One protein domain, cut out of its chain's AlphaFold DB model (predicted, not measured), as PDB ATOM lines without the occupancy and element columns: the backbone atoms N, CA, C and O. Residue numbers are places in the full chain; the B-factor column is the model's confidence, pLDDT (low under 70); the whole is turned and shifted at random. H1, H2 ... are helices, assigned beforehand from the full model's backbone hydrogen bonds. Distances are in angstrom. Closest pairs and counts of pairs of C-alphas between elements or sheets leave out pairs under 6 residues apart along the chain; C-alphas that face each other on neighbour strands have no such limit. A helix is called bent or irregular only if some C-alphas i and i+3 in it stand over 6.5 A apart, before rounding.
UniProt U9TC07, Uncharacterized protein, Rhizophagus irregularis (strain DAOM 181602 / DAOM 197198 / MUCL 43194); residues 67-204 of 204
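AT A GLANCE: This is residues 67 to 204 of the 204 residues of an uncharacterized protein of Rhizophagus irregularis (strain DAOM 181602 / DAOM 197198 / MUCL 43194) (UniProt U9TC07). The long helix H2 runs the length of an elongated helical body, with H6 and H7 end to end along its side; H1 and H2 make a narrow V, joined by a tight link at one end. The short hairpin H4 and H5 fills the mouth of this V, H5 packing on both arms and on H6, while H3 turns across the far end of H2. The printed part has 138 residues with seven named helices, H1 to H7 in order along the chain, no named strand, and the class all helix. It is only just compact, close to loose, with a radius of gyration of the C-alphas of 16.8 A, and spans 53 by 27 by 22 A.

IN THESE COORDINATES: H1, residues 68 to 92, begins with C-alpha 68 at (-204.401, 56.365, 1.157) and is 35.9 A long from first to last C-alpha. H2, residues 94 to 124, measures 45.6 A and ends with C-alpha 124 at (-222.695, 39.353, -5.215); it is only just irregular, with C-alphas 95 and 98 6.53 A apart. H3 holds residues 129 to 137, H4 residues 139 to 148 and H5 residues 153 to 160. H6, residues 175 to 191, measures 24.6 A. H7, residues 193 to 202, ends with C-alpha 202 at (-196.766, 66.999, -29.699).

HOW THE PARTS SIT: H2 is the hub, touching six helices. H1 and H2 form a helical hairpin at a shallow tilt of 28 degrees; residues 82 to 90 of H1 touch H2, the closest C-alphas being those of Ser 89 and Tyr 97, 5.3 A apart. H6 touches H2 at a shallow tilt of 9 degrees, opposite ways, closest at the C-alphas of Ala 107 and Ile 191, 6.1 A. H7 touches H2 with the closest C-alphas at Ser 100 and Gln 196, 6.6 A, and H6 and H7 meet only through their link. H5 touches H2 at Asn 111 and Val 153, the closest C-alphas, 4.7 A, and H1 at Val 68 and Met 158, 6.3 A. H4 and H5 form a helical hairpin, with the closest C-alphas, those of Phe 145 and Leu 156, 5.9 A apart. H3 and H2 touch only at the corner, closest at the C-alphas of Thr 123 and Lys 132, 5.8 A. Every O i to N i+4 pair is within hydrogen-bond range in H3, H4 and H7, against 20 of 21 in H1, 25 of 27 in H2, 11 of 13 in H6 and 0 of 4 in H5, where 5 of 5 O i to N i+3 pairs are.

THE WHOLE: The C-alphas farthest apart, those of Glu 129 and Tyr 204, are 53.7 A apart. The printed part has no cut; the link from H5 to H6, residues 161 to 174, is long and the other links are tight. The mean pLDDT of the printed part is 92.3, and residue 204, the chain's last, is the one under 70.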
ATOM      1  N   THR A  67    -201.559  55.742   4.190       88.75
ATOM      2  CA  THR A  67    -200.973  56.148   2.898       88.75
ATOM      3  C   THR A  67    -202.030  56.487   1.846       88.75
ATOM      4  O   THR A  67    -201.734  57.221   0.908       88.75
ATOM      5  N   VAL A  68    -203.272  56.021   2.028       92.50
ATOM      6  CA  VAL A  68    -204.401  56.365   1.157       92.50
ATOM      7  C   VAL A  68    -204.655  57.876   1.090       92.50
ATOM      8  O   VAL A  68    -205.107  58.354   0.061       92.50
ATOM      9  N   ILE A  69    -204.299  58.635   2.137       93.06
ATOM     10  CA  ILE A  69    -204.433  60.100   2.171       93.06
ATOM     11  C   ILE A  69    -203.640  60.728   1.023       93.06
ATOM     12  O   ILE A  69    -204.168  61.550   0.279       93.06
ATOM     13  N   PHE A  70    -202.386  60.304   0.855       93.00
ATOM     14  CA  PHE A  70    -201.528  60.803  -0.214       93.00
ATOM     15  C   PHE A  70    -202.004  60.323  -1.582       93.00
ATOM     16  O   PHE A  70    -202.029  61.114  -2.515       93.00
ATOM     17  N   VAL A  71    -202.444  59.066  -1.693       92.69
ATOM     18  CA  VAL A  71    -203.004  58.532  -2.947       92.69
ATOM     19  C   VAL A  71    -204.216  59.354  -3.391       92.69
ATOM     20  O   VAL A  71    -204.281  59.777  -4.538       92.69
ATOM     21  N   THR A  72    -205.154  59.640  -2.487       93.88
ATOM     22  CA  THR A  72    -206.333  60.459  -2.796       93.88
ATOM     23  C   THR A  72    -205.963  61.902  -3.131       93.88
ATOM     24  O   THR A  72    -206.520  62.452  -4.076       93.88
ATOM     25  N   ALA A  73    -205.012  62.508  -2.413       94.69
ATOM     26  CA  ALA A  73    -204.542  63.858  -2.723       94.69
ATOM     27  C   ALA A  73    -203.904  63.940  -4.120       94.69
ATOM     28  O   ALA A  73    -204.210  64.860  -4.873       94.69
ATOM     29  N   LEU A  74    -203.078  62.954  -4.484       93.56
ATOM     30  CA  LEU A  74    -202.455  62.869  -5.805       93.56
ATOM     31  C   LEU A  74    -203.490  62.672  -6.915       93.56
ATOM     32  O   LEU A  74    -203.386  63.335  -7.934       93.56
ATOM     33  N   ILE A  75    -204.519  61.846  -6.698       94.75
ATOM     34  CA  ILE A  75    -205.623  61.669  -7.658       94.75
ATOM     35  C   ILE A  75    -206.368  62.986  -7.911       94.75
ATOM     36  O   ILE A  75    -206.687  63.309  -9.051       94.75
ATOM     37  N   ILE A  76    -206.673  63.744  -6.853       94.75
ATOM     38  CA  ILE A  76    -207.364  65.035  -6.993       94.75
ATOM     39  C   ILE A  76    -206.470  66.028  -7.739       94.75
ATOM     40  O   ILE A  76    -206.944  66.716  -8.635       94.75
ATOM     41  N   PHE A  77    -205.186  66.087  -7.382       93.56
ATOM     42  CA  PHE A  77    -204.221  66.968  -8.030       93.56
ATOM     43  C   PHE A  77    -204.057  66.652  -9.522       93.56
ATOM     44  O   PHE A  77    -204.148  67.555 -10.347       93.56
ATOM     45  N   ASP A  78    -203.890  65.378  -9.860       92.44
ATOM     46  CA  ASP A  78    -203.805  64.867 -11.229       92.44
ATOM     47  C   ASP A  78    -205.048  65.244 -12.053       92.44
ATOM     48  O   ASP A  78    -204.942  65.881 -13.098       92.44
ATOM     49  N   PHE A  79    -206.249  65.019 -11.512       93.56
ATOM     50  CA  PHE A  79    -207.484  65.465 -12.161       93.56
ATOM     51  C   PHE A  79    -207.551  66.992 -12.350       93.56
ATOM     52  O   PHE A  79    -208.020  67.474 -13.383       93.56
ATOM     53  N   CYS A  80    -207.080  67.780 -11.376       92.75
ATOM     54  CA  CYS A  80    -207.003  69.234 -11.519       92.75
ATOM     55  C   CYS A  80    -206.063  69.652 -12.659       92.75
ATOM     56  O   CYS A  80    -206.390  70.597 -13.379       92.75
ATOM     57  N   LEU A  81    -204.932  68.962 -12.842       91.62
ATOM     58  CA  LEU A  81    -204.009  69.218 -13.950       91.62
ATOM     59  C   LEU A  81    -204.646  68.890 -15.303       91.62
ATOM     60  O   LEU A  81    -204.542  69.704 -16.221       91.62
ATOM     61  N   ASP A  82    -205.371  67.778 -15.412       91.25
ATOM     62  CA  ASP A  82    -206.072  67.397 -16.645       91.25
ATOM     63  C   ASP A  82    -207.113  68.438 -17.057       91.25
ATOM     64  O   ASP A  82    -207.196  68.843 -18.221       91.25
ATOM     65  N   VAL A  83    -207.910  68.904 -16.091       91.62
ATOM     66  CA  VAL A  83    -208.924  69.937 -16.325       91.62
ATOM     67  C   VAL A  83    -208.261  71.264 -16.694       91.62
ATOM     68  O   VAL A  83    -208.708  71.929 -17.630       91.62
ATOM     69  N   ALA A  84    -207.179  71.647 -16.012       90.12
ATOM     70  CA  ALA A  84    -206.430  72.855 -16.345       90.12
ATOM     71  C   ALA A  84    -205.847  72.786 -17.766       90.12
ATOM     72  O   ALA A  84    -205.959  73.750 -18.527       90.12
ATOM     73  N   PHE A  85    -205.287  71.638 -18.153       87.81
ATOM     74  CA  PHE A  85    -204.782  71.394 -19.501       87.81
ATOM     75  C   PHE A  85    -205.893  71.482 -20.554       87.81
ATOM     76  O   PHE A  85    -205.717  72.132 -21.591       87.81
ATOM     77  N   LEU A  86    -207.058  70.893 -20.277       90.62
ATOM     78  CA  LEU A  86    -208.223  70.946 -21.156       90.62
ATOM     79  C   LEU A  86    -208.696  72.389 -21.385       90.62
ATOM     80  O   LEU A  86    -208.905  72.790 -22.530       90.62
ATOM     81  N   ILE A  87    -208.825  73.179 -20.313       88.88
ATOM     82  CA  ILE A  87    -209.243  74.588 -20.386       88.88
ATOM     83  C   ILE A  87    -208.215  75.410 -21.172       88.88
ATOM     84  O   ILE A  87    -208.585  76.166 -22.069       88.88
ATOM     85  N   LYS A  88    -206.917  75.233 -20.891       85.31
ATOM     86  CA  LYS A  88    -205.835  75.943 -21.591       85.31
ATOM     87  C   LYS A  88    -205.787  75.604 -23.085       85.31
ATOM     88  O   LYS A  88    -205.532  76.477 -23.913       85.31
ATOM     89  N   SER A  89    -206.095  74.357 -23.447       83.38
ATOM     90  CA  SER A  89    -206.128  73.909 -24.845       83.38
ATOM     91  C   SER A  89    -207.173  74.649 -25.687       83.38
ATOM     92  O   SER A  89    -206.922  74.890 -26.865       83.38
ATOM     93  N   VAL A  90    -208.298  75.082 -25.098       77.56
ATOM     94  CA  VAL A  90    -209.329  75.874 -25.801       77.56
ATOM     95  C   VAL A  90    -208.773  77.207 -26.309       77.56
ATOM     96  O   VAL A  90    -209.107  77.622 -27.415       77.56
ATOM     97  N   GLY A  91    -207.947  77.877 -25.502       75.25
ATOM     98  CA  GLY A  91    -207.433  79.210 -25.820       75.25
ATOM     99  C   GLY A  91    -206.213  79.201 -26.738       75.25
ATOM    100  O   GLY A  91    -206.068  80.096 -27.562       75.25
ATOM    101  N   GLU A  92    -205.338  78.202 -26.600       81.19
ATOM    102  CA  GLU A  92    -204.035  78.210 -27.278       81.19
ATOM    103  C   GLU A  92    -203.981  77.309 -28.515       81.19
ATOM    104  O   GLU A  92    -203.374  77.686 -29.514       81.19
ATOM    105  N   VAL A  93    -204.584  76.114 -28.468       82.12
ATOM    106  CA  VAL A  93    -204.456  75.107 -29.538       82.12
ATOM    107  C   VAL A  93    -205.786  74.359 -29.725       82.12
ATOM    108  O   VAL A  93    -205.937  73.220 -29.272       82.12
ATOM    109  N   PRO A  94    -206.775  74.971 -30.408       81.75
ATOM    110  CA  PRO A  94    -208.159  74.489 -30.415       81.75
ATOM    111  C   PRO A  94    -208.346  73.055 -30.929       81.75
ATOM    112  O   PRO A  94    -209.246  72.350 -30.476       81.75
ATOM    113  N   TYR A  95    -207.493  72.584 -31.846       85.12
ATOM    114  CA  TYR A  95    -207.590  71.221 -32.378       85.12
ATOM    115  C   TYR A  95    -207.213  70.136 -31.352       85.12
ATOM    116  O   TYR A  95    -207.629  68.990 -31.513       85.12
ATOM    117  N   LEU A  96    -206.480  70.476 -30.280       86.44
ATOM    118  CA  LEU A  96    -206.135  69.545 -29.195       86.44
ATOM    119  C   LEU A  96    -207.233  69.418 -28.136       86.44
ATOM    120  O   LEU A  96    -207.218  68.463 -27.356       86.44
ATOM    121  N   TYR A  97    -208.210  70.328 -28.120       89.38
ATOM    122  CA  TYR A  97    -209.301  70.296 -27.150       89.38
ATOM    123  C   TYR A  97    -210.123  69.006 -27.251       89.38
ATOM    124  O   TYR A  97    -210.315  68.315 -26.252       89.38
ATOM    125  N   LEU A  98    -210.578  68.655 -28.460       91.00
ATOM    126  CA  LEU A  98    -211.455  67.501 -28.655       91.00
ATOM    127  C   LEU A  98    -210.756  66.166 -28.310       91.00
ATOM    128  O   LEU A  98    -211.338  65.406 -27.535       91.00
ATOM    129  N   PRO A  99    -209.522  65.876 -28.777       91.56
ATOM    130  CA  PRO A  99    -208.781  64.688 -28.344       91.56
ATOM    131  C   PRO A  99    -208.589  64.612 -26.824       91.56
ATOM    132  O   PRO A  99    -208.823  63.561 -26.229       91.56
ATOM    133  N   SER A 100    -208.227  65.728 -26.184       92.69
ATOM    134  CA  SER A 100    -207.985  65.782 -24.735       92.69
ATOM    135  C   SER A 100    -209.262  65.542 -23.928       92.69
ATOM    136  O   SER A 100    -209.249  64.796 -22.949       92.69
ATOM    137  N   LEU A 101    -210.385  66.120 -24.372       94.19
ATOM    138  CA  LEU A 101    -211.702  65.894 -23.780       94.19
ATOM    139  C   LEU A 101    -212.114  64.423 -23.890       94.19
ATOM    140  O   LEU A 101    -212.594  63.845 -22.917       94.19
ATOM    141  N   LEU A 102    -211.926  63.816 -25.065       95.19
ATOM    142  CA  LEU A 102    -212.274  62.415 -25.290       95.19
ATOM    143  C   LEU A 102    -211.457  61.484 -24.395       95.19
ATOM    144  O   LEU A 102    -212.039  60.593 -23.783       95.19
ATOM    145  N   ILE A 103    -210.148  61.713 -24.262       94.75
ATOM    146  CA  ILE A 103    -209.296  60.927 -23.359       94.75
ATOM    147  C   ILE A 103    -209.785  61.045 -21.911       94.75
ATOM    148  O   ILE A 103    -209.964  60.024 -21.245       94.75
ATOM    149  N   LEU A 104    -210.075  62.264 -21.441       94.94
ATOM    150  CA  LEU A 104    -210.575  62.487 -20.082       94.94
ATOM    151  C   LEU A 104    -211.916  61.772 -19.841       94.94
ATOM    152  O   LEU A 104    -212.086  61.112 -18.817       94.94
ATOM    153  N   LEU A 105    -212.853  61.850 -20.792       96.00
ATOM    154  CA  LEU A 105    -214.158  61.186 -20.691       96.00
ATOM    155  C   LEU A 105    -214.052  59.658 -20.756       96.00
ATOM    156  O   LEU A 105    -214.746  58.968 -20.007       96.00
ATOM    157  N   ILE A 106    -213.185  59.120 -21.618       96.56
ATOM    158  CA  ILE A 106    -212.939  57.676 -21.720       96.56
ATOM    159  C   ILE A 106    -212.337  57.152 -20.414       96.56
ATOM    160  O   ILE A 106    -212.820  56.151 -19.884       96.56
ATOM    161  N   ALA A 107    -211.336  57.841 -19.861       96.00
ATOM    162  CA  ALA A 107    -210.724  57.479 -18.585       96.00
ATOM    163  C   ALA A 107    -211.732  57.550 -17.427       96.00
ATOM    164  O   ALA A 107    -211.850  56.613 -16.636       96.00
ATOM    165  N   ALA A 108    -212.527  58.621 -17.364       95.75
ATOM    166  CA  ALA A 108    -213.588  58.784 -16.373       95.75
ATOM    167  C   ALA A 108    -214.631  57.654 -16.448       95.75
ATOM    168  O   ALA A 108    -214.995  57.059 -15.427       95.75
ATOM    169  N   GLY A 109    -215.073  57.312 -17.662       96.81
ATOM    170  CA  GLY A 109    -215.993  56.206 -17.912       96.81
ATOM    171  C   GLY A 109    -215.398  54.850 -17.526       96.81
ATOM    172  O   GLY A 109    -216.065  54.060 -16.858       96.81
ATOM    173  N   PHE A 110    -214.134  54.600 -17.876       96.25
ATOM    174  CA  PHE A 110    -213.403  53.393 -17.488       96.25
ATOM    175  C   PHE A 110    -213.325  53.246 -15.963       96.25
ATOM    176  O   PHE A 110    -213.701  52.202 -15.424       96.25
ATOM    177  N   ASN A 111    -212.903  54.298 -15.257       96.69
ATOM    178  CA  ASN A 111    -212.762  54.270 -13.804       96.69
ATOM    179  C   ASN A 111    -214.103  54.032 -13.101       96.69
ATOM    180  O   ASN A 111    -214.190  53.193 -12.202       96.69
ATOM    181  N   MET A 112    -215.159  54.720 -13.543       96.12
ATOM    182  CA  MET A 112    -216.499  54.541 -12.991       96.12
ATOM    183  C   MET A 112    -217.037  53.128 -13.267       96.12
ATOM    184  O   MET A 112    -217.546  52.479 -12.352       96.12
ATOM    185  N   LEU A 113    -216.878  52.608 -14.490       96.50
ATOM    186  CA  LEU A 113    -217.303  51.254 -14.854       96.50
ATOM    187  C   LEU A 113    -216.610  50.197 -13.984       96.50
ATOM    188  O   LEU A 113    -217.276  49.331 -13.413       96.50
ATOM    189  N   PHE A 114    -215.286  50.280 -13.833       96.81
ATOM    190  CA  PHE A 114    -214.534  49.351 -12.988       96.81
ATOM    191  C   PHE A 114    -214.907  49.479 -11.509       96.81
ATOM    192  O   PHE A 114    -215.017  48.458 -10.826       96.81
ATOM    193  N   ALA A 115    -215.163  50.692 -11.016       97.44
ATOM    194  CA  ALA A 115    -215.646  50.903  -9.656       97.44
ATOM    195  C   ALA A 115    -216.984  50.184  -9.418       97.44
ATOM    196  O   ALA A 115    -217.110  49.421  -8.457       97.44
ATOM    197  N   PHE A 116    -217.952  50.337 -10.330       96.31
ATOM    198  CA  PHE A 116    -219.226  49.618 -10.256       96.31
ATOM    199  C   PHE A 116    -219.044  48.101 -10.323       96.31
ATOM    200  O   PHE A 116    -219.616  47.392  -9.494       96.31
ATOM    201  N   ILE A 117    -218.223  47.592 -11.248       95.75
ATOM    202  CA  ILE A 117    -217.937  46.154 -11.355       95.75
ATOM    203  C   ILE A 117    -217.380  45.622 -10.032       95.75
ATOM    204  O   ILE A 117    -217.857  44.602  -9.538       95.75
ATOM    205  N   ILE A 118    -216.416  46.315  -9.421       96.31
ATOM    206  CA  ILE A 118    -215.813  45.902  -8.149       96.31
ATOM    207  C   ILE A 118    -216.863  45.893  -7.034       96.31
ATOM    208  O   ILE A 118    -216.978  44.896  -6.319       96.31
ATOM    209  N   MET A 119    -217.666  46.951  -6.907       96.31
ATOM    210  CA  MET A 119    -218.710  47.048  -5.881       96.31
ATOM    211  C   MET A 119    -219.789  45.968  -6.042       96.31
ATOM    212  O   MET A 119    -220.175  45.322  -5.062       96.31
ATOM    213  N   ILE A 120    -220.230  45.702  -7.274       94.25
ATOM    214  CA  ILE A 120    -221.191  44.639  -7.586       94.25
ATOM    215  C   ILE A 120    -220.581  43.270  -7.290       94.25
ATOM    216  O   ILE A 120    -221.214  42.454  -6.627       94.25
ATOM    217  N   GLN A 121    -219.342  43.009  -7.707       93.88
ATOM    218  CA  GLN A 121    -218.665  41.741  -7.428       93.88
ATOM    219  C   GLN A 121    -218.497  41.495  -5.927       93.88
ATOM    220  O   GLN A 121    -218.698  40.368  -5.472       93.88
ATOM    221  N   GLN A 122    -218.158  42.526  -5.142       94.12
ATOM    222  CA  GLN A 122    -218.106  42.406  -3.682       94.12
ATOM    223  C   GLN A 122    -219.491  42.099  -3.099       94.12
ATOM    224  O   GLN A 122    -219.603  41.237  -2.232       94.12
ATOM    225  N   THR A 123    -220.540  42.738  -3.620       92.56
ATOM    226  CA  THR A 123    -221.926  42.532  -3.173       92.56
ATOM    227  C   THR A 123    -222.458  41.146  -3.539       92.56
ATOM    228  O   THR A 123    -223.107  40.501  -2.726       92.56
ATOM    229  N   LEU A 124    -222.190  40.647  -4.744       89.88
ATOM    230  CA  LEU A 124    -222.695  39.353  -5.215       89.88
ATOM    231  C   LEU A 124    -221.882  38.164  -4.689       89.88
ATOM    232  O   LEU A 124    -222.345  37.023  -4.739       89.88
ATOM    233  N   SER A 125    -220.680  38.405  -4.162       88.31
ATOM    234  CA  SER A 125    -219.841  37.343  -3.621       88.31
ATOM    235  C   SER A 125    -220.514  36.672  -2.422       88.31
ATOM    236  O   SER A 125    -220.651  37.258  -1.350       88.31
ATOM    237  N   LYS A 126    -220.881  35.392  -2.571       80.81
ATOM    238  CA  LYS A 126    -221.405  34.573  -1.461       80.81
ATOM    239  C   LYS A 126    -220.407  34.426  -0.306       80.81
ATOM    240  O   LYS A 126    -220.812  34.156   0.810       80.81
ATOM    241  N   LYS A 127    -219.112  34.613  -0.572       81.75
ATOM    242  CA  LYS A 127    -218.039  34.510   0.427       81.75
ATOM    243  C   LYS A 127    -217.818  35.805   1.218       81.75
ATOM    244  O   LYS A 127    -216.935  35.822   2.064       81.75
ATOM    245  N   ASN A 128    -218.548  36.884   0.915       87.75
ATOM    246  CA  ASN A 128    -218.330  38.197   1.524       87.75
ATOM    247  C   ASN A 128    -219.614  38.775   2.141       87.75
ATOM    248  O   ASN A 128    -220.092  39.843   1.761       87.75
ATOM    249  N   GLU A 129    -220.202  38.041   3.087       91.12
ATOM    250  CA  GLU A 129    -221.386  38.508   3.822       91.12
ATOM    251  C   GLU A 129    -221.088  39.743   4.681       91.12
ATOM    252  O   GLU A 129    -221.927  40.640   4.776       91.12
ATOM    253  N   GLU A 130    -219.867  39.850   5.214       93.25
ATOM    254  CA  GLU A 130    -219.411  41.029   5.956       93.25
ATOM    255  C   GLU A 130    -219.500  42.300   5.105       93.25
ATOM    256  O   GLU A 130    -219.955  43.338   5.586       93.25
ATOM    257  N   PHE A 131    -219.139  42.222   3.818       95.12
ATOM    258  CA  PHE A 131    -219.255  43.366   2.917       95.12
ATOM    259  C   PHE A 131    -220.700  43.780   2.685       95.12
ATOM    260  O   PHE A 131    -220.981  44.973   2.659       95.12
ATOM    261  N   LYS A 132    -221.629  42.827   2.562       94.56
ATOM    262  CA  LYS A 132    -223.059  43.144   2.432       94.56
ATOM    263  C   LYS A 132    -223.583  43.853   3.677       94.56
ATOM    264  O   LYS A 132    -224.279  44.858   3.553       94.56
ATOM    265  N   GLY A 133    -223.222  43.360   4.864       95.12
ATOM    266  CA  GLY A 133    -223.589  43.990   6.134       95.12
ATOM    267  C   GLY A 133    -223.018  45.404   6.263       95.12
ATOM    268  O   GLY A 133    -223.739  46.339   6.620       95.12
ATOM    269  N   TRP A 134    -221.746  45.580   5.899       97.00
ATOM    270  CA  TRP A 134    -221.096  46.888   5.857       97.00
ATOM    271  C   TRP A 134    -221.758  47.830   4.835       97.00
ATOM    272  O   TRP A 134    -222.075  48.969   5.173       97.00
ATOM    273  N   LEU A 135    -222.041  47.349   3.619       96.56
ATOM    274  CA  LEU A 135    -222.669  48.125   2.546       96.56
ATOM    275  C   LEU A 135    -224.079  48.570   2.927       96.56
ATOM    276  O   LEU A 135    -224.445  49.706   2.658       96.56
ATOM    277  N   HIS A 136    -224.859  47.709   3.583       95.44
ATOM    278  CA  HIS A 136    -226.184  48.075   4.077       95.44
ATOM    279  C   HIS A 136    -226.107  49.201   5.120       95.44
ATOM    280  O   HIS A 136    -226.913  50.127   5.097       95.44
ATOM    281  N   ARG A 137    -225.119  49.151   6.024       97.00
ATOM    282  CA  ARG A 137    -224.930  50.157   7.082       97.00
ATOM    283  C   ARG A 137    -224.357  51.481   6.565       97.00
ATOM    284  O   ARG A 137    -224.667  52.533   7.114       97.00
ATOM    285  N   HIS A 138    -223.521  51.435   5.530       96.75
ATOM    286  CA  HIS A 138    -222.761  52.584   5.027       96.75
ATOM    287  C   HIS A 138    -223.008  52.851   3.534       96.75
ATOM    288  O   HIS A 138    -222.120  53.333   2.828       96.75
ATOM    289  N   SER A 139    -224.219  52.565   3.050       95.50
ATOM    290  CA  SER A 139    -224.597  52.637   1.630       95.50
ATOM    291  C   SER A 139    -224.353  54.013   1.015       95.50
ATOM    292  O   SER A 139    -223.831  54.098  -0.094       95.50
ATOM    293  N   THR A 140    -224.639  55.091   1.749       96.12
ATOM    294  CA  THR A 140    -224.366  56.465   1.305       96.12
ATOM    295  C   THR A 140    -222.877  56.687   1.058       96.12
ATOM    296  O   THR A 140    -222.505  57.151  -0.013       96.12
ATOM    297  N   MET A 141    -222.012  56.291   1.999       95.81
ATOM    298  CA  MET A 141    -220.561  56.433   1.831       95.81
ATOM    299  C   MET A 141    -220.043  55.573   0.680       95.81
ATOM    300  O   MET A 141    -219.263  56.046  -0.145       95.81
ATOM    301  N   ALA A 142    -220.517  54.333   0.569       96.94
ATOM    302  CA  ALA A 142    -220.179  53.464  -0.548       96.94
ATOM    303  C   ALA A 142    -220.564  54.091  -1.899       96.94
ATOM    304  O   ALA A 142    -219.742  54.126  -2.817       96.94
ATOM    305  N   ALA A 143    -221.778  54.637  -2.013       96.88
ATOM    306  CA  ALA A 143    -222.255  55.300  -3.222       96.88
ATOM    307  C   ALA A 143    -221.427  56.550  -3.553       96.88
ATOM    308  O   ALA A 143    -220.989  56.696  -4.692       96.88
ATOM    309  N   THR A 144    -221.136  57.404  -2.566       97.19
ATOM    310  CA  THR A 144    -220.307  58.603  -2.757       97.19
ATOM    311  C   THR A 144    -218.937  58.250  -3.320       97.19
ATOM    312  O   THR A 144    -218.539  58.814  -4.332       97.19
ATOM    313  N   PHE A 145    -218.224  57.293  -2.721       97.19
ATOM    314  CA  PHE A 145    -216.896  56.903  -3.203       97.19
ATOM    315  C   PHE A 145    -216.946  56.158  -4.545       97.19
ATOM    316  O   PHE A 145    -216.015  56.279  -5.339       97.19
ATOM    317  N   THR A 146    -218.036  55.443  -4.841       97.06
ATOM    318  CA  THR A 146    -218.251  54.825  -6.161       97.06
ATOM    319  C   THR A 146    -218.439  55.884  -7.244       97.06
ATOM    320  O   THR A 146    -217.794  55.804  -8.282       97.06
ATOM    321  N   LEU A 147    -219.246  56.917  -6.991       97.31
ATOM    322  CA  LEU A 147    -219.416  58.039  -7.919       97.31
ATOM    323  C   LEU A 147    -218.136  58.870  -8.046       97.31
ATOM    324  O   LEU A 147    -217.730  59.216  -9.152       97.31
ATOM    325  N   LEU A 148    -217.453  59.130  -6.927       96.88
ATOM    326  CA  LEU A 148    -216.194  59.874  -6.904       96.88
ATOM    327  C   LEU A 148    -215.071  59.137  -7.647       96.88
ATOM    328  O   LEU A 148    -214.130  59.767  -8.116       96.88
ATOM    329  N   SER A 149    -215.197  57.820  -7.834       97.12
ATOM    330  CA  SER A 149    -214.257  57.034  -8.640       97.12
ATOM    331  C   SER A 149    -214.227  57.446 -10.111       97.12
ATOM    332  O   SER A 149    -213.330  57.008 -10.813       97.12
ATOM    333  N   VAL A 150    -215.126  58.328 -10.572       96.44
ATOM    334  CA  VAL A 150    -214.979  59.025 -11.861       96.44
ATOM    335  C   VAL A 150    -213.605  59.686 -12.017       96.44
ATOM    336  O   VAL A 150    -213.069  59.708 -13.119       96.44
ATOM    337  N   LEU A 151    -213.013  60.173 -10.920       96.25
ATOM    338  CA  LEU A 151    -211.672  60.761 -10.930       96.25
ATOM    339  C   LEU A 151    -210.606  59.679 -11.131       96.25
ATOM    340  O   LEU A 151    -209.720  59.815 -11.967       96.25
ATOM    341  N   HIS A 152    -210.698  58.600 -10.352       96.62
ATOM    342  CA  HIS A 152    -209.813  57.446 -10.443       96.62
ATOM    343  C   HIS A 152    -210.374  56.262  -9.647       96.62
ATOM    344  O   HIS A 152    -210.832  56.430  -8.513       96.62
ATOM    345  N   VAL A 153    -210.258  55.041 -10.175       96.81
ATOM    346  CA  VAL A 153    -210.802  53.827  -9.532       96.81
ATOM    347  C   VAL A 153    -210.202  53.552  -8.143       96.81
ATOM    348  O   VAL A 153    -210.854  52.998  -7.255       96.81
ATOM    349  N   GLU A 154    -208.958  53.978  -7.907       96.19
ATOM    350  CA  GLU A 154    -208.290  53.781  -6.617       96.19
ATOM    351  C   GLU A 154    -208.894  54.590  -5.463       96.19
ATOM    352  O   GLU A 154    -208.592  54.289  -4.307       96.19
ATOM    353  N   ILE A 155    -209.791  55.544  -5.733       96.12
ATOM    354  CA  ILE A 155    -210.552  56.243  -4.689       96.12
ATOM    355  C   ILE A 155    -211.318  55.256  -3.801       96.12
ATOM    356  O   ILE A 155    -211.392  55.458  -2.587       96.12
ATOM    357  N   LEU A 156    -211.773  54.116  -4.338       96.94
ATOM    358  CA  LEU A 156    -212.395  53.056  -3.538       96.94
ATOM    359  C   LEU A 156    -211.470  52.468  -2.459       96.94
ATOM    360  O   LEU A 156    -211.958  51.895  -1.483       96.94
ATOM    361  N   LYS A 157    -210.139  52.611  -2.564       95.69
ATOM    362  CA  LYS A 157    -209.213  52.176  -1.503       95.69
ATOM    363  C   LYS A 157    -209.484  52.904  -0.182       95.69
ATOM    364  O   LYS A 157    -209.243  52.303   0.867       95.69
ATOM    365  N   MET A 158    -210.044  54.120  -0.216       95.75
ATOM    366  CA  MET A 158    -210.471  54.863   0.977       95.75
ATOM    367  C   MET A 158    -211.475  54.071   1.807       95.75
ATOM    368  O   MET A 158    -211.302  53.962   3.020       95.75
ATOM    369  N   LEU A 159    -212.450  53.429   1.156       96.50
ATOM    370  CA  LEU A 159    -213.489  52.653   1.832       96.50
ATOM    371  C   LEU A 159    -212.933  51.481   2.638       96.50
ATOM    372  O   LEU A 159    -213.573  51.086   3.595       96.50
ATOM    373  N   SER A 160    -211.766  50.932   2.286       94.62
ATOM    374  CA  SER A 160    -211.156  49.785   2.984       94.62
ATOM    375  C   SER A 160    -209.880  50.151   3.757       94.62
ATOM    376  O   SER A 160    -209.087  49.279   4.127       94.62
ATOM    377  N   SER A 161    -209.614  51.441   3.952       93.69
ATOM    378  CA  SER A 161    -208.349  51.933   4.508       93.69
ATOM    379  C   SER A 161    -208.266  51.873   6.036       93.69
ATOM    380  O   SER A 161    -207.171  51.982   6.585       93.69
ATOM    381  N   ASN A 162    -209.393  51.672   6.715       93.19
ATOM    382  CA  ASN A 162    -209.564  51.828   8.156       93.19
ATOM    383  C   ASN A 162    -209.075  53.208   8.645       93.19
ATOM    384  O   ASN A 162    -208.358  53.330   9.641       93.19
ATOM    385  N   LEU A 163    -209.395  54.260   7.884       90.44
ATOM    386  CA  LEU A 163    -208.974  55.625   8.182       90.44
ATOM    387  C   LEU A 163    -209.599  56.097   9.502       90.44
ATOM    388  O   LEU A 163    -210.818  56.112   9.650       90.44
ATOM    389  N   LEU A 164    -208.749  56.495  10.454       88.81
ATOM    390  CA  LEU A 164    -209.147  57.022  11.769       88.81
ATOM    391  C   LEU A 164    -210.064  56.091  12.593       88.81
ATOM    392  O   LEU A 164    -210.768  56.582  13.470       88.81
ATOM    393  N   TYR A 165    -210.049  54.773  12.340       88.25
ATOM    394  CA  TYR A 165    -210.985  53.803  12.939       88.25
ATOM    395  C   TYR A 165    -212.471  54.109  12.687       88.25
ATOM    396  O   TYR A 165    -213.338  53.646  13.423       88.25
ATOM    397  N   LEU A 166    -212.786  54.881  11.647       90.44
ATOM    398  CA  LEU A 166    -214.170  55.118  11.263       90.44
ATOM    399  C   LEU A 166    -214.716  53.881  10.543       90.44
ATOM    400  O   LEU A 166    -214.161  53.452   9.529       90.44
ATOM    401  N   ASP A 167    -215.840  53.349  11.026       92.06
ATOM    402  CA  ASP A 167    -216.477  52.145  10.471       92.06
ATOM    403  C   ASP A 167    -216.809  52.283   8.974       92.06
ATOM    404  O   ASP A 167    -216.676  51.334   8.196       92.06
ATOM    405  N   CYS A 168    -217.154  53.495   8.529       92.94
ATOM    406  CA  CYS A 168    -217.416  53.797   7.121       92.94
ATOM    407  C   CYS A 168    -216.175  53.717   6.214       92.94
ATOM    408  O   CYS A 168    -216.325  53.683   4.997       92.94
ATOM    409  N   PHE A 169    -214.964  53.659   6.770       95.31
ATOM    410  CA  PHE A 169    -213.722  53.419   6.030       95.31
ATOM    411  C   PHE A 169    -213.140  52.028   6.298       95.31
ATOM    412  O   PHE A 169    -211.996  51.762   5.931       95.31
ATOM    413  N   ASN A 170    -213.915  51.127   6.905       94.75
ATOM    414  CA  ASN A 170    -213.509  49.762   7.221       94.75
ATOM    415  C   ASN A 170    -214.254  48.703   6.379       94.75
ATOM    416  O   ASN A 170    -214.639  47.648   6.876       94.75
ATOM    417  N   ALA A 171    -214.473  48.982   5.093       95.62
ATOM    418  CA  ALA A 171    -215.089  48.050   4.156       95.62
ATOM    419  C   ALA A 171    -214.240  46.774   4.003       95.62
ATOM    420  O   ALA A 171    -213.056  46.862   3.643       95.62
ATOM    421  N   PRO A 172    -214.830  45.579   4.184       94.62
ATOM    422  CA  PRO A 172    -214.116  44.308   4.095       94.62
ATOM    423  C   PRO A 172    -213.947  43.873   2.629       94.62
ATOM    424  O   PRO A 172    -214.529  42.898   2.152       94.62
ATOM    425  N   PHE A 173    -213.135  44.616   1.873       94.44
ATOM    426  CA  PHE A 173    -212.755  44.225   0.515       94.44
ATOM    427  C   PHE A 173    -211.895  42.961   0.530       94.44
ATOM    428  O   PHE A 173    -210.846  42.898   1.184       94.44
ATOM    429  N   ASN A 174    -212.287  41.971  -0.270       92.50
ATOM    430  CA  ASN A 174    -211.490  40.763  -0.433       92.50
ATOM    431  C   ASN A 174    -210.143  41.052  -1.139       92.50
ATOM    432  O   ASN A 174    -209.898  42.117  -1.715       92.50
ATOM    433  N   SER A 175    -209.204  40.105  -1.058       90.56
ATOM    434  CA  SER A 175    -207.874  40.253  -1.675       90.56
ATOM    435  C   SER A 175    -207.947  40.435  -3.194       90.56
ATOM    436  O   SER A 175    -207.150  41.189  -3.748       90.56
ATOM    437  N   LEU A 176    -208.920  39.799  -3.851       91.00
ATOM    438  CA  LEU A 176    -209.134  39.901  -5.291       91.00
ATOM    439  C   LEU A 176    -209.516  41.331  -5.704       91.00
ATOM    440  O   LEU A 176    -208.878  41.885  -6.590       91.00
ATOM    441  N   ALA A 177    -210.471  41.968  -5.020       92.81
ATOM    442  CA  ALA A 177    -210.843  43.359  -5.286       92.81
ATOM    443  C   ALA A 177    -209.684  44.320  -5.054       92.81
ATOM    444  O   ALA A 177    -209.470  45.216  -5.858       92.81
ATOM    445  N   ARG A 178    -208.886  44.119  -3.999       93.31
ATOM    446  CA  ARG A 178    -207.699  44.959  -3.764       93.31
ATOM    447  C   ARG A 178    -206.680  44.859  -4.902       93.31
ATOM    448  O   ARG A 178    -206.096  45.876  -5.265       93.31
ATOM    449  N   LYS A 179    -206.498  43.666  -5.480       94.00
ATOM    450  CA  LYS A 179    -205.649  43.464  -6.666       94.00
ATOM    451  C   LYS A 179    -206.247  44.124  -7.908       94.00
ATOM    452  O   LYS A 179    -205.523  44.818  -8.606       94.00
ATOM    453  N   TRP A 180    -207.550  43.967  -8.146       94.44
ATOM    454  CA  TRP A 180    -208.232  44.612  -9.272       94.44
ATOM    455  C   TRP A 180    -208.227  46.135  -9.182       94.44
ATOM    456  O   TRP A 180    -208.006  46.777 -10.196       94.44
ATOM    457  N   LEU A 181    -208.392  46.715  -7.989       95.06
ATOM    458  CA  LEU A 181    -208.274  48.163  -7.783       95.06
ATOM    459  C   LEU A 181    -206.905  48.682  -8.216       95.06
ATOM    460  O   LEU A 181    -206.822  49.691  -8.903       95.06
ATOM    461  N   PHE A 182    -205.839  47.985  -7.818       93.19
ATOM    462  CA  PHE A 182    -204.482  48.349  -8.213       93.19
ATOM    463  C   PHE A 182    -204.242  48.135  -9.713       93.19
ATOM    464  O   PHE A 182    -203.697  49.008 -10.374       93.19
ATOM    465  N   ALA A 183    -204.681  47.001 -10.267       95.25
ATOM    466  CA  ALA A 183    -204.507  46.698 -11.686       95.25
ATOM    467  C   ALA A 183    -205.274  47.676 -12.590       95.25
ATOM    468  O   ALA A 183    -204.723  48.148 -13.579       95.25
ATOM    469  N   ALA A 184    -206.518  48.013 -12.238       94.50
ATOM    470  CA  ALA A 184    -207.319  48.993 -12.963       94.50
ATOM    471  C   ALA A 184    -206.722  50.404 -12.844       94.50
ATOM    472  O   ALA A 184    -206.657  51.111 -13.843       94.50
ATOM    473  N   GLY A 185    -206.219  50.780 -11.661       93.81
ATOM    474  CA  GLY A 185    -205.497  52.039 -11.475       93.81
ATOM    475  C   GLY A 185    -204.243  52.126 -12.347       93.81
ATOM    476  O   GLY A 185    -204.039  53.114 -13.039       93.81
ATOM    477  N   LEU A 186    -203.446  51.056 -12.399       93.44
ATOM    478  CA  LEU A 186    -202.275  50.989 -13.273       93.44
ATOM    479  C   LEU A 186    -202.658  51.052 -14.760       93.44
ATOM    480  O   LEU A 186    -201.966  51.687 -15.547       93.44
ATOM    481  N   PHE A 187    -203.761  50.412 -15.153       94.12
ATOM    482  CA  PHE A 187    -204.234  50.446 -16.538       94.12
ATOM    483  C   PHE A 187    -204.732  51.839 -16.953       94.12
ATOM    484  O   PHE A 187    -204.557  52.229 -18.108       94.12
ATOM    485  N   ASN A 188    -205.283  52.617 -16.016       92.19
ATOM    486  CA  ASN A 188    -205.729  53.986 -16.270       92.19
ATOM    487  C   ASN A 188    -204.588  54.898 -16.766       92.19
ATOM    488  O   ASN A 188    -204.836  55.752 -17.613       92.19
ATOM    489  N   VAL A 189    -203.342  54.650 -16.345       91.50
ATOM    490  CA  VAL A 189    -202.146  55.370 -16.833       91.50
ATOM    491  C   VAL A 189    -201.982  55.239 -18.350       91.50
ATOM    492  O   VAL A 189    -201.657  56.201 -19.042       91.50
ATOM    493  N   PHE A 190    -202.259  54.055 -18.901       94.12
ATOM    494  CA  PHE A 190    -202.174  53.810 -20.342       94.12
ATOM    495  C   PHE A 190    -203.345  54.415 -21.118       94.12
ATOM    496  O   PHE A 190    -203.190  54.753 -22.288       94.12
ATOM    497  N   ILE A 191    -204.513  54.542 -20.482       93.06
ATOM    498  CA  ILE A 191    -205.709  55.128 -21.099       93.06
ATOM    499  C   ILE A 191    -205.625  56.655 -21.121       93.06
ATOM    500  O   ILE A 191    -206.084  57.274 -22.079       93.06
ATOM    501  N   LYS A 192    -205.087  57.254 -20.057       93.69
ATOM    502  CA  LYS A 192    -205.191  58.689 -19.802       93.69
ATOM    503  C   LYS A 192    -203.842  59.392 -19.885       93.69
ATOM    504  O   LYS A 192    -203.628  60.176 -20.809       93.69
ATOM    505  N   ASP A 193    -202.940  59.058 -18.968       90.50
ATOM    506  CA  ASP A 193    -201.711  59.818 -18.730       90.50
ATOM    507  C   ASP A 193    -200.763  59.739 -19.931       90.50
ATOM    508  O   ASP A 193    -200.260  60.759 -20.394       90.50
ATOM    509  N   ILE A 194    -200.559  58.542 -20.498       92.94
ATOM    510  CA  ILE A 194    -199.690  58.366 -21.673       92.94
ATOM    511  C   ILE A 194    -200.259  59.105 -22.900       92.94
ATOM    512  O   ILE A 194    -199.520  59.890 -23.496       92.94
ATOM    513  N   PRO A 195    -201.538  58.930 -23.294       92.50
ATOM    514  CA  PRO A 195    -202.114  59.692 -24.402       92.50
ATOM    515  C   PRO A 195    -202.092  61.212 -24.199       92.50
ATOM    516  O   PRO A 195    -201.747  61.938 -25.131       92.50
ATOM    517  N   GLN A 196    -202.410  61.709 -22.999       89.94
ATOM    518  CA  GLN A 196    -202.329  63.143 -22.697       89.94
ATOM    519  C   GLN A 196    -200.891  63.661 -22.748       89.94
ATOM    520  O   GLN A 196    -200.657  64.739 -23.291       89.94
ATOM    521  N   PHE A 197    -199.922  62.888 -22.257       89.75
ATOM    522  CA  PHE A 197    -198.508  63.237 -22.358       89.75
ATOM    523  C   PHE A 197    -198.045  63.311 -23.817       89.75
ATOM    524  O   PHE A 197    -197.374  64.268 -24.193       89.75
ATOM    525  N   ILE A 198    -198.449  62.358 -24.665       90.31
ATOM    526  CA  ILE A 198    -198.157  62.395 -26.107       90.31
ATOM    527  C   ILE A 198    -198.727  63.670 -26.737       90.31
ATOM    528  O   ILE A 198    -198.031  64.327 -27.509       90.31
ATOM    529  N   ILE A 199    -199.961  64.047 -26.396       87.56
ATOM    530  CA  ILE A 199    -200.580  65.289 -26.881       87.56
ATOM    531  C   ILE A 199    -199.799  66.519 -26.410       87.56
ATOM    532  O   ILE A 199    -199.542  67.417 -27.210       87.56
ATOM    533  N   LEU A 200    -199.417  66.557 -25.132       85.19
ATOM    534  CA  LEU A 200    -198.661  67.661 -24.551       85.19
ATOM    535  C   LEU A 200    -197.306  67.825 -25.242       85.19
ATOM    536  O   LEU A 200    -196.968  68.936 -25.625       85.19
ATOM    537  N   VAL A 201    -196.559  66.736 -25.438       86.19
ATOM    538  CA  VAL A 201    -195.269  66.775 -26.140       86.19
ATOM    539  C   VAL A 201    -195.456  67.146 -27.608       86.19
ATOM    540  O   VAL A 201    -194.686  67.942 -28.108       86.19
ATOM    541  N   SER A 202    -196.505  66.664 -28.283       81.94
ATOM    542  CA  SER A 202    -196.766  66.999 -29.699       81.94
ATOM    543  C   SER A 202    -197.163  68.463 -29.934       81.94
ATOM    544  O   SER A 202    -197.255  68.898 -31.081       81.94
ATOM    545  N   LYS A 203    -197.478  69.211 -28.871       72.31
ATOM    546  CA  LYS A 203    -197.732  70.654 -28.940       72.31
ATOM    547  C   LYS A 203    -196.429  71.468 -29.026       72.31
ATOM    548  O   LYS A 203    -196.488  72.594 -29.517       72.31
ATOM    549  N   TYR A 204    -195.315  70.930 -28.524       60.56
ATOM    550  CA  TYR A 204    -193.992  71.568 -28.476       60.56
ATOM    551  C   TYR A 204    -193.058  70.982 -29.541       60.56
ATOM    552  O   TYR A 204    -192.186  71.746 -30.009       60.56
TER     553      TYR A 204